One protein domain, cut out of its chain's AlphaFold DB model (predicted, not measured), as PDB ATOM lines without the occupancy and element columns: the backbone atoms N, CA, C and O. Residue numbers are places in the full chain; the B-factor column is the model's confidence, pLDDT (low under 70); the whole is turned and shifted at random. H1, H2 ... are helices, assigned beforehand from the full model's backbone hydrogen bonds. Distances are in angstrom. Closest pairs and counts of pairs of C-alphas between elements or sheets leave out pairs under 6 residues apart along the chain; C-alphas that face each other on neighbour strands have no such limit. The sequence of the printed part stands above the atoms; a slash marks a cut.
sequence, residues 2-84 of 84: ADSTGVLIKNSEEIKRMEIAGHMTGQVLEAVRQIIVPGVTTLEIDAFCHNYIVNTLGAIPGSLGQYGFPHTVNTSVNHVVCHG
ATOM      1  N   ALA A   2     161.200 264.470 149.621       58.81
ATOM      2  CA  ALA A   2     161.792 263.135 149.617       58.81
ATOM      3  C   ALA A   2     161.325 262.373 148.369       58.81
ATOM      4  O   ALA A   2     160.150 262.475 148.011       58.81
ATOM      5  N   ASP A   3     162.232 261.676 147.684       66.38
ATOM      6  CA  ASP A   3     161.845 260.810 146.568       66.38
ATOM      7  C   ASP A   3     161.182 259.513 147.084       66.38
ATOM      8  O   ASP A   3     161.069 259.282 148.292       66.38
ATOM      9  N   SER A   4     160.746 258.641 146.175       74.06
ATOM     10  CA  SER A   4     160.095 257.364 146.506       74.06
ATOM     11  C   SER A   4     160.967 256.369 147.293       74.06
ATOM     12  O   SER A   4     160.472 255.315 147.685       74.06
ATOM     13  N   THR A   5     162.245 256.677 147.522       83.56
ATOM     14  CA  THR A   5     163.200 255.899 148.327       83.56
ATOM     15  C   THR A   5     163.400 256.470 149.739       83.56
ATOM     16  O   THR A   5     164.114 255.877 150.543       83.56
ATOM     17  N   GLY A   6     162.756 257.598 150.074       87.19
ATOM     18  CA  GLY A   6     162.935 258.286 151.360       87.19
ATOM     19  C   GLY A   6     164.183 259.174 151.414       87.19
ATOM     20  O   GLY A   6     164.504 259.723 152.470       87.19
ATOM     21  N   VAL A   7     164.879 259.353 150.288       90.06
ATOM     22  CA  VAL A   7     166.073 260.198 150.199       90.06
ATOM     23  C   VAL A   7     165.669 261.664 150.170       90.06
ATOM     24  O   VAL A   7     164.886 262.113 149.330       90.06
ATOM     25  N   LEU A   8     166.227 262.435 151.101       91.12
ATOM     26  CA  LEU A   8     165.910 263.845 151.254       91.12
ATOM     27  C   LEU A   8     166.695 264.683 150.234       91.12
ATOM     28  O   LEU A   8     167.881 264.954 150.418       91.12
ATOM     29  N   ILE A   9     166.022 265.108 149.160       94.62
ATOM     30  CA  ILE A   9     166.608 266.010 148.162       94.62
ATOM     31  C   ILE A   9     166.752 267.407 148.764       94.62
ATOM     32  O   ILE A   9     165.747 268.065 149.060       94.62
ATOM     33  N   LYS A  10     168.006 267.834 148.938       95.00
ATOM     34  CA  LYS A  10     168.369 269.136 149.498       95.00
ATOM     35  C   LYS A  10     168.110 270.271 148.513       95.00
ATOM     36  O   LYS A  10     168.335 270.130 147.314       95.00
ATOM     37  N   ASN A  11     167.653 271.404 149.033       97.25
ATOM     38  CA  ASN A  11     167.575 272.651 148.280       97.25
ATOM     39  C   ASN A  11     168.942 273.367 148.245       97.25
ATOM     40  O   ASN A  11     169.878 272.987 148.949       97.25
ATOM     41  N   SER A  12     169.060 274.422 147.435       97.94
ATOM     42  CA  SER A  12     170.327 275.140 147.230       97.94
ATOM     43  C   SER A  12     170.938 275.712 148.516       97.94
ATOM     44  O   SER A  12     172.156 275.695 148.670       97.94
ATOM     45  N   GLU A  13     170.112 276.185 149.452       98.19
ATOM     46  CA  GLU A  13     170.571 276.726 150.738       98.19
ATOM     47  C   GLU A  13     171.114 275.612 151.646       98.19
ATOM     48  O   GLU A  13     172.186 275.737 152.236       98.19
ATOM     49  N   GLU A  14     170.420 274.477 151.718       97.81
ATOM     50  CA  GLU A  14     170.890 273.311 152.469       97.81
ATOM     51  C   GLU A  14     172.196 272.752 151.894       97.81
ATOM     52  O   GLU A  14     173.095 272.394 152.655       97.81
ATOM     53  N   ILE A  15     172.324 272.715 150.563       98.31
ATOM     54  CA  ILE A  15     173.565 272.323 149.883       98.31
ATOM     55  C   ILE A  15     174.693 273.281 150.264       98.31
ATOM     56  O   ILE A  15     175.777 272.821 150.623       98.31
ATOM     57  N   LYS A  16     174.444 274.598 150.265       98.50
ATOM     58  CA  LYS A  16     175.480 275.578 150.610       98.50
ATOM     59  C   LYS A  16     175.965 275.429 152.053       98.50
ATOM     60  O   LYS A  16     177.162 275.527 152.317       98.50
ATOM     61  N   ARG A  17     175.060 275.123 152.988       97.94
ATOM     62  CA  ARG A  17     175.430 274.815 154.381       97.94
ATOM     63  C   ARG A  17     176.260 273.537 154.492       97.94
ATOM     64  O   ARG A  17     177.243 273.519 155.229       97.94
ATOM     65  N   MET A  18     175.892 272.487 153.754       97.94
ATOM     66  CA  MET A  18     176.665 271.240 153.712       97.94
ATOM     67  C   MET A  18     178.063 271.449 153.124       97.94
ATOM     68  O   MET A  18     179.019 270.871 153.629       97.94
ATOM     69  N   GLU A  19     178.196 272.298 152.102       98.44
ATOM     70  CA  GLU A  19     179.486 272.673 151.522       98.44
ATOM     71  C   GLU A  19     180.402 273.303 152.581       98.44
ATOM     72  O   GLU A  19     181.534 272.854 152.741       98.44
ATOM     73  N   ILE A  20     179.905 274.277 153.355       98.38
ATOM     74  CA  ILE A  20     180.674 274.929 154.430       98.38
ATOM     75  C   ILE A  20     181.126 273.905 155.478       98.38
ATOM     76  O   ILE A  20     182.312 273.844 155.805       98.38
ATOM     77  N   ALA A  21     180.206 273.065 155.963       98.19
ATOM     78  CA  ALA A  21     180.524 272.033 156.950       98.19
ATOM     79  C   ALA A  21     181.563 271.029 156.418       98.19
ATOM     80  O   ALA A  21     182.520 270.704 157.116       98.19
ATOM     81  N   GLY A  22     181.423 270.590 155.164       98.25
ATOM     82  CA  GLY A  22     182.371 269.681 154.522       98.25
ATOM     83  C   GLY A  22     183.771 270.282 154.365       98.25
ATOM     84  O   GLY A  22     184.761 269.596 154.614       98.25
ATOM     85  N   HIS A  23     183.870 271.572 154.021       98.62
ATOM     86  CA  HIS A  23     185.160 272.270 153.953       98.62
ATOM     87  C   HIS A  23     185.830 272.340 155.328       98.62
ATOM     88  O   HIS A  23     187.019 272.045 155.440       98.62
ATOM     89  N   MET A  24     185.067 272.658 156.377       98.62
ATOM     90  CA  MET A  24     185.561 272.656 157.757       98.62
ATOM     91  C   MET A  24     186.066 271.269 158.175       98.62
ATOM     92  O   MET A  24     187.157 271.156 158.725       98.62
ATOM     93  N   THR A  25     185.337 270.196 157.850       98.31
ATOM     94  CA  THR A  25     185.808 268.820 158.093       98.31
ATOM     95  C   THR A  25     187.132 268.538 157.377       98.31
ATOM     96  O   THR A  25     188.043 267.968 157.978       98.31
ATOM     97  N   GLY A  26     187.274 268.974 156.122       98.50
ATOM     98  CA  GLY A  26     188.529 268.859 155.375       98.50
ATOM     99  C   GLY A  26     189.693 269.608 156.034       98.50
ATOM    100  O   GLY A  26     190.790 269.065 156.134       98.50
ATOM    101  N   GLN A  27     189.447 270.817 156.548       98.62
ATOM    102  CA  GLN A  27     190.450 271.607 157.270       98.62
ATOM    103  C   GLN A  27     190.938 270.907 158.546       98.62
ATOM    104  O   GLN A  27     192.141 270.885 158.793       98.62
ATOM    105  N   VAL A  28     190.039 270.289 159.323       98.50
ATOM    106  CA  VAL A  28     190.419 269.503 160.515       98.50
ATOM    107  C   VAL A  28     191.333 268.340 160.122       98.50
ATOM    108  O   VAL A  28     192.373 268.140 160.751       98.50
ATOM    109  N   LEU A  29     190.972 267.592 159.070       98.06
ATOM    110  CA  LEU A  29     191.754 266.443 158.608       98.06
ATOM    111  C   LEU A  29     193.144 266.854 158.107       98.06
ATOM    112  O   LEU A  29     194.109 266.126 158.326       98.06
ATOM    113  N   GLU A  30     193.264 268.004 157.448       98.50
ATOM    114  CA  GLU A  30     194.563 268.520 157.016       98.50
ATOM    115  C   GLU A  30     195.409 268.994 158.206       98.50
ATOM    116  O   GLU A  30     196.586 268.655 158.311       98.50
ATOM    117  N   ALA A  31     194.803 269.717 159.151       98.19
ATOM    118  CA  ALA A  31     195.499 270.240 160.321       98.19
ATOM    119  C   ALA A  31     196.037 269.121 161.230       98.19
ATOM    120  O   ALA A  31     197.184 269.183 161.675       98.19
ATOM    121  N   VAL A  32     195.240 268.074 161.477       98.31
ATOM    122  CA  VAL A  32     195.626 266.983 162.387       98.31
ATOM    123  C   VAL A  32     196.784 266.144 161.842       98.31
ATOM    124  O   VAL A  32     197.580 265.628 162.621       98.31
ATOM    125  N   ARG A  33     196.959 266.052 160.513       97.94
ATOM    126  CA  ARG A  33     198.086 265.319 159.902       97.94
ATOM    127  C   ARG A  33     199.445 265.784 160.419       97.94
ATOM    128  O   ARG A  33     200.340 264.959 160.557       97.94
ATOM    129  N   GLN A  34     199.589 267.072 160.725       96.25
ATOM    130  CA  GLN A  34     200.861 267.666 161.146       96.25
ATOM    131  C   GLN A  34     201.322 267.191 162.531       96.25
ATOM    132  O   GLN A  34     202.506 267.285 162.843       96.25
ATOM    133  N   ILE A  35     200.402 266.680 163.356       97.25
ATOM    134  CA  ILE A  35     200.706 266.235 164.721       97.25
ATOM    135  C   ILE A  35     200.792 264.710 164.856       97.25
ATOM    136  O   ILE A  35     201.213 264.220 165.897       97.25
ATOM    137  N   ILE A  36     200.405 263.941 163.834       97.50
ATOM    138  CA  ILE A  36     200.423 262.472 163.890       97.50
ATOM    139  C   ILE A  36     201.857 261.983 163.662       97.50
ATOM    140  O   ILE A  36     202.288 261.734 162.536       97.50
ATOM    141  N   VAL A  37     202.602 261.844 164.757       97.75
ATOM    142  CA  VAL A  37     203.990 261.357 164.787       97.75
ATOM    143  C   VAL A  37     204.174 260.322 165.906       97.75
ATOM    144  O   VAL A  37     203.361 260.278 166.835       97.75
ATOM    145  N   PRO A  38     205.219 259.467 165.861       98.50
ATOM    146  CA  PRO A  38     205.476 258.502 166.926       98.50
ATOM    147  C   PRO A  38     205.552 259.166 168.305       98.50
ATOM    148  O   PRO A  38     206.253 260.158 168.483       98.50
ATOM    149  N   GLY A  39     204.844 258.589 169.276       97.81
ATOM    150  CA  GLY A  39     204.778 259.094 170.649       97.81
ATOM    151  C   GLY A  39     203.519 259.903 170.971       97.81
ATOM    152  O   GLY A  39     203.208 260.040 172.148       97.81
ATOM    153  N   VAL A  40     202.768 260.365 169.965       98.56
ATOM    154  CA  VAL A  40     201.482 261.047 170.175       98.56
ATOM    155  C   VAL A  40     200.374 260.035 170.463       98.56
ATOM    156  O   VAL A  40     200.215 259.031 169.766       98.56
ATOM    157  N   THR A  41     199.598 260.308 171.505       98.69
ATOM    158  CA  THR A  41     198.448 259.512 171.931       98.69
ATOM    159  C   THR A  41     197.187 259.884 171.158       98.69
ATOM    160  O   THR A  41     197.020 260.995 170.652       98.69
ATOM    161  N   THR A  42     196.229 258.964 171.110       98.50
ATOM    162  CA  THR A  42     194.918 259.217 170.504       98.50
ATOM    163  C   THR A  42     194.111 260.290 171.236       98.50
ATOM    164  O   THR A  42     193.349 261.013 170.600       98.50
ATOM    165  N   LEU A  43     194.321 260.463 172.546       98.56
ATOM    166  CA  LEU A  43     193.700 261.543 173.319       98.56
ATOM    167  C   LEU A  43     194.301 262.918 173.003       98.56
ATOM    168  O   LEU A  43     193.575 263.907 172.999       98.56
ATOM    169  N   GLU A  44     195.596 263.002 172.698       98.75
ATOM    170  CA  GLU A  44     196.205 264.249 172.215       98.75
ATOM    171  C   GLU A  44     195.682 264.622 170.823       98.75
ATOM    172  O   GLU A  44     195.408 265.794 170.562       98.75
ATOM    173  N   ILE A  45     195.463 263.624 169.957       98.75
ATOM    174  CA  ILE A  45     194.790 263.807 168.663       98.75
ATOM    175  C   ILE A  45     193.357 264.325 168.867       98.75
ATOM    176  O   ILE A  45     192.961 265.299 168.226       98.75
ATOM    177  N   ASP A  46     192.587 263.716 169.775       98.69
ATOM    178  CA  ASP A  46     191.221 264.143 170.096       98.69
ATOM    179  C   ASP A  46     191.173 265.580 170.633       98.69
ATOM    180  O   ASP A  46     190.408 266.407 170.132       98.69
ATOM    181  N   ALA A  47     192.050 265.912 171.585       98.62
ATOM    182  CA  ALA A  47     192.146 267.246 172.169       98.62
ATOM    183  C   ALA A  47     192.527 268.311 171.129       98.62
ATOM    184  O   ALA A  47     191.949 269.403 171.118       98.62
ATOM    185  N   PHE A  48     193.458 267.992 170.222       98.75
ATOM    186  CA  PHE A  48     193.806 268.867 169.106       98.75
ATOM    187  C   PHE A  48     192.600 269.115 168.194       98.75
ATOM    188  O   PHE A  48     192.274 270.271 167.919       98.75
ATOM    189  N   CYS A  49     191.916 268.052 167.757       98.69
ATOM    190  CA  CYS A  49     190.739 268.155 166.894       98.69
ATOM    191  C   CYS A  49     189.622 268.961 167.563       98.69
ATOM    192  O   CYS A  49     189.059 269.853 166.931       98.69
ATOM    193  N   HIS A  50     189.342 268.708 168.844       98.69
ATOM    194  CA  HIS A  50     188.370 269.474 169.620       98.69
ATOM    195  C   HIS A  50     188.718 270.966 169.623       98.69
ATOM    196  O   HIS A  50     187.891 271.808 169.274       98.69
ATOM    197  N   ASN A  51     189.960 271.300 169.983       98.75
ATOM    198  CA  ASN A  51     190.422 272.679 170.038       98.75
ATOM    199  C   ASN A  51     190.354 273.366 168.667       98.75
ATOM    200  O   ASN A  51     189.897 274.501 168.578       98.75
ATOM    201  N   TYR A  52     190.767 272.686 167.597       98.75
ATOM    202  CA  TYR A  52     190.714 273.241 166.247       98.75
ATOM    203  C   TYR A  52     189.266 273.492 165.801       98.75
ATOM    204  O   TYR A  52     188.942 274.578 165.321       98.75
ATOM    205  N   ILE A  53     188.361 272.535 166.028       98.75
ATOM    206  CA  ILE A  53     186.939 272.677 165.686       98.75
ATOM    207  C   ILE A  53     186.302 273.843 166.453       98.75
ATOM    208  O   ILE A  53     185.682 274.710 165.840       98.75
ATOM    209  N   VAL A  54     186.479 273.897 167.775       98.56
ATOM    210  CA  VAL A  54     185.794 274.883 168.624       98.56
ATOM    211  C   VAL A  54     186.444 276.261 168.528       98.56
ATOM    212  O   VAL A  54     185.761 277.252 168.285       98.56
ATOM    213  N   ASN A  55     187.765 276.342 168.693       98.62
ATOM    214  CA  ASN A  55     188.459 277.617 168.877       98.62
ATOM    215  C   ASN A  55     189.030 278.192 167.577       98.62
ATOM    216  O   ASN A  55     189.232 279.401 167.496       98.62
ATOM    217  N   THR A  56     189.308 277.364 166.564       98.44
ATOM    218  CA  THR A  56     189.810 277.847 165.263       98.44
ATOM    219  C   THR A  56     188.690 277.991 164.238       98.44
ATOM    220  O   THR A  56     188.613 279.019 163.572       98.44
ATOM    221  N   LEU A  57     187.807 276.996 164.122       98.38
ATOM    222  CA  LEU A  57     186.715 277.020 163.142       98.38
ATOM    223  C   LEU A  57     185.420 277.642 163.680       98.38
ATOM    224  O   LEU A  57     184.546 277.986 162.886       98.38
ATOM    225  N   GLY A  58     185.280 277.788 165.003       98.25
ATOM    226  CA  GLY A  58     184.042 278.276 165.617       98.25
ATOM    227  C   GLY A  58     182.861 277.320 165.415       98.25
ATOM    228  O   GLY A  58     181.719 277.763 165.314       98.25
ATOM    229  N   ALA A  59     183.136 276.019 165.298       98.12
ATOM    230  CA  ALA A  59     182.162 274.978 164.992       98.12
ATOM    231  C   ALA A  59     181.934 274.039 166.191       98.12
ATOM    232  O   ALA A  59     182.612 274.116 167.215       98.12
ATOM    233  N   ILE A  60     180.959 273.137 166.059       97.12
ATOM    234  CA  ILE A  60     180.626 272.135 167.080       97.12
ATOM    235  C   ILE A  60     181.106 270.758 166.597       97.12
ATOM    236  O   ILE A  60     180.806 270.391 165.456       97.12
ATOM    237  N   PRO A  61     181.814 269.974 167.429       97.31
ATOM    238  CA  PRO A  61     182.173 268.600 167.095       97.31
ATOM    239  C   PRO A  61     180.938 267.723 166.865       97.31
ATOM    240  O   PRO A  61     180.086 267.607 167.741       97.31
ATOM    241  N   GLY A  62     180.848 267.081 165.698       95.38
ATOM    242  CA  GLY A  62     179.671 266.285 165.330       95.38
ATOM    243  C   GLY A  62     179.515 264.983 166.122       95.38
ATOM    244  O   GLY A  62     178.390 264.587 166.416       95.38
ATOM    245  N   SER A  63     180.627 264.332 166.478       95.50
ATOM    246  CA  SER A  63     180.603 263.047 167.194       95.50
ATOM    247  C   SER A  63     180.466 263.205 168.709       95.50
ATOM    248  O   SER A  63     179.986 262.290 169.375       95.50
ATOM    249  N   LEU A  64     180.860 264.352 169.269       96.56
ATOM    250  CA  LEU A  64     180.883 264.550 170.717       96.56
ATOM    251  C   LEU A  64     179.460 264.536 171.286       96.56
ATOM    252  O   LEU A  64     178.629 265.381 170.958       96.56
ATOM    253  N   GLY A  65     179.179 263.559 172.146       94.38
ATOM    254  CA  GLY A  65     177.858 263.313 172.722       94.38
ATOM    255  C   GLY A  65     176.907 262.525 171.816       94.38
ATOM    256  O   GLY A  65     175.823 262.139 172.262       94.38
ATOM    257  N   GLN A  66     177.292 262.225 170.572       95.06
ATOM    258  CA  GLN A  66     176.469 261.455 169.645       95.06
ATOM    259  C   GLN A  66     176.275 260.031 170.183       95.06
ATOM    260  O   GLN A  66     177.235 259.291 170.362       95.06
ATOM    261  N   TYR A  67     175.032 259.640 170.483       95.62
ATOM    262  CA  TYR A  67     174.711 258.339 171.099       95.62
ATOM    263  C   TYR A  67     175.470 258.054 172.414       95.62
ATOM    264  O   TYR A  67     175.678 256.897 172.772       95.62
ATOM    265  N   GLY A  68     175.891 259.101 173.137       95.12
ATOM    266  CA  GLY A  68     176.717 258.974 174.342       95.12
ATOM    267  C   GLY A  68     178.215 258.782 174.076       95.12
ATOM    268  O   GLY A  68     178.960 258.524 175.019       95.12
ATOM    269  N   PHE A  69     178.673 258.916 172.826       97.12
ATOM    270  CA  PHE A  69     180.092 258.870 172.485       97.12
ATOM    271  C   PHE A  69     180.851 260.041 173.144       97.12
ATOM    272  O   PHE A  69     180.436 261.194 172.991       97.12
ATOM    273  N   PRO A  70     181.942 259.790 173.890       96.75
ATOM    274  CA  PRO A  70     182.546 260.808 174.752       96.75
ATOM    275  C   PRO A  70     183.633 261.663 174.080       96.75
ATOM    276  O   PRO A  70     184.162 262.560 174.735       96.75
ATOM    277  N   HIS A  71     183.978 261.404 172.815       98.25
ATOM    278  CA  HIS A  71     185.114 262.037 172.133       98.25
ATOM    279  C   HIS A  71     184.702 262.824 170.885       98.25
ATOM    280  O   HIS A  71     183.597 262.686 170.357       98.25
ATOM    281  N   THR A  72     185.604 263.677 170.411       98.12
ATOM    282  CA  THR A  72     185.419 264.525 169.226       98.12
ATOM    283  C   THR A  72     185.638 263.735 167.942       98.12
ATOM    284  O   THR A  72     184.917 263.939 166.965       98.12
ATOM    285  N   VAL A  73     186.617 262.828 167.936       97.81
ATOM    286  CA  VAL A  73     186.966 261.996 166.777       97.81
ATOM    287  C   VAL A  73     187.164 260.536 167.168       97.81
ATOM    288  O   VAL A  73     187.453 260.212 168.316       97.81
ATOM    289  N   ASN A  74     187.039 259.647 166.185       97.81
ATOM    290  CA  ASN A  74     187.415 258.245 166.325       97.81
ATOM    291  C   ASN A  74     188.853 258.035 165.860       97.81
ATOM    292  O   ASN A  74     189.261 258.569 164.827       97.81
ATOM    293  N   THR A  75     189.605 257.208 166.582       97.94
ATOM    294  CA  THR A  75     191.011 256.909 166.258       97.94
ATOM    295  C   THR A  75     191.229 255.402 166.206       97.94
ATOM    296  O   THR A  75     191.478 254.727 167.197       97.94
ATOM    297  N   SER A  76     191.084 254.835 165.010       98.12
ATOM    298  CA  SER A  76     191.034 253.382 164.805       98.12
ATOM    299  C   SER A  76     192.402 252.839 164.390       98.12
ATOM    300  O   SER A  76     192.782 252.894 163.223       98.12
ATOM    301  N   VAL A  77     193.178 252.367 165.369       97.81
ATOM    302  CA  VAL A  77     194.564 251.916 165.166       97.81
ATOM    303  C   VAL A  77     194.618 250.434 164.768       97.81
ATOM    304  O   VAL A  77     194.006 249.578 165.407       97.81
ATOM    305  N   ASN A  78     195.434 250.104 163.764       97.81
ATOM    306  CA  ASN A  78     195.751 248.737 163.334       97.81
ATOM    307  C   ASN A  78     194.518 247.874 162.991       97.81
ATOM    308  O   ASN A  78     193.988 247.971 161.892       97.81
ATOM    309  N   HIS A  79     194.101 246.989 163.903       98.12
ATOM    310  CA  HIS A  79     192.999 246.040 163.695       98.12
ATOM    311  C   HIS A  79     191.629 246.613 164.085       98.12
ATOM    312  O   HIS A  79     190.607 245.964 163.859       98.12
ATOM    313  N   VAL A  80     191.593 247.808 164.685       98.38
ATOM    314  CA  VAL A  80     190.346 248.513 164.985       98.38
ATOM    315  C   VAL A  80     189.750 249.005 163.667       98.38
ATOM    316  O   VAL A  80     190.362 249.805 162.968       98.38
ATOM    317  N   VAL A  81     188.568 248.498 163.318       98.00
ATOM    318  CA  VAL A  81     187.943 248.736 162.004       98.00
ATOM    319  C   VAL A  81     187.387 250.157 161.891       98.00
ATOM    320  O   VAL A  81     187.637 250.854 160.912       98.00
ATOM    321  N   CYS A  82     186.612 250.578 162.884       97.38
ATOM    322  CA  CYS A  82     186.023 251.905 162.990       97.38
ATOM    323  C   CYS A  82     185.624 252.158 164.446       97.38
ATOM    324  O   CYS A  82     185.637 251.242 165.269       97.38
ATOM    325  N   HIS A  83     185.257 253.400 164.750       96.12
ATOM    326  CA  HIS A  83     184.792 253.818 166.076       96.12
ATOM    327  C   HIS A  83     185.752 253.494 167.235       96.12
ATOM    328  O   HIS A  83     185.307 253.287 168.363       96.12
ATOM    329  N   GLY A  84     187.056 253.446 166.940       95.25
ATOM    330  CA  GLY A  84     188.115 253.395 167.950       95.25
ATOM    331  C   GLY A  84     188.128 254.603 168.868       95.25
ATOM    332  O   GLY A  84     187.644 255.677 168.427       95.25
TER     333      GLY A  84
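This is residues 2 to 84 of the 84 residues of the protein "Methionine aminopeptidase" of Xenorhabdus stockiae (UniProt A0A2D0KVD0). One long straight helix, H1, makes most of the longest axis, and a shorter helix, H2, crosses its later part at a steep angle; after H2 a long stretch without a named element, residues 57 to 84, loops back along H2 and past its beginning. Residues 3 to 9 and 11 to 17, the latter including the first turns of H1, stick out as a free arm at the other end. The printed part has 83 residues with two named helices, H1 then H2, and no named strand; the class is all helix, though under half of the residues, 37 of 83, are in named elements. The whole is loose, with a radius of gyration of the C-alphas of 15.6 A, and elongated, spanning 49 by 29 by 21 A.

H1, residues 12 to 33, touches H2, residues 42 to 56, with its residues 28 to 32 alone. The closest C-alphas of the two are those of Val 28 and Cys 49, 6.5 A apart. Their lines stand at a steep tilt of 46 degrees, and they run opposite ways. A short link of 8 residues joins them. In H2 every O i to N i+4 pair is within hydrogen-bond range; in H1 17 of 18 are.

H1 begins at C-alpha 12, (170.327, 275.140, 147.230), and is 32.1 A long from first to last C-alpha. H2 is 20.0 A long and ends at C-alpha 56, (189.810, 277.847, 165.263).

The two C-alphas farthest apart are those of Ser 4 and Gly 39, 50.8 A. Without the stretches that stand free, the body has 69 residues and spans 42 by 27 by 18 A. The printed part has no cut. The mean pLDDT of the printed part is 96.1; residues 2 to 3 are under 70.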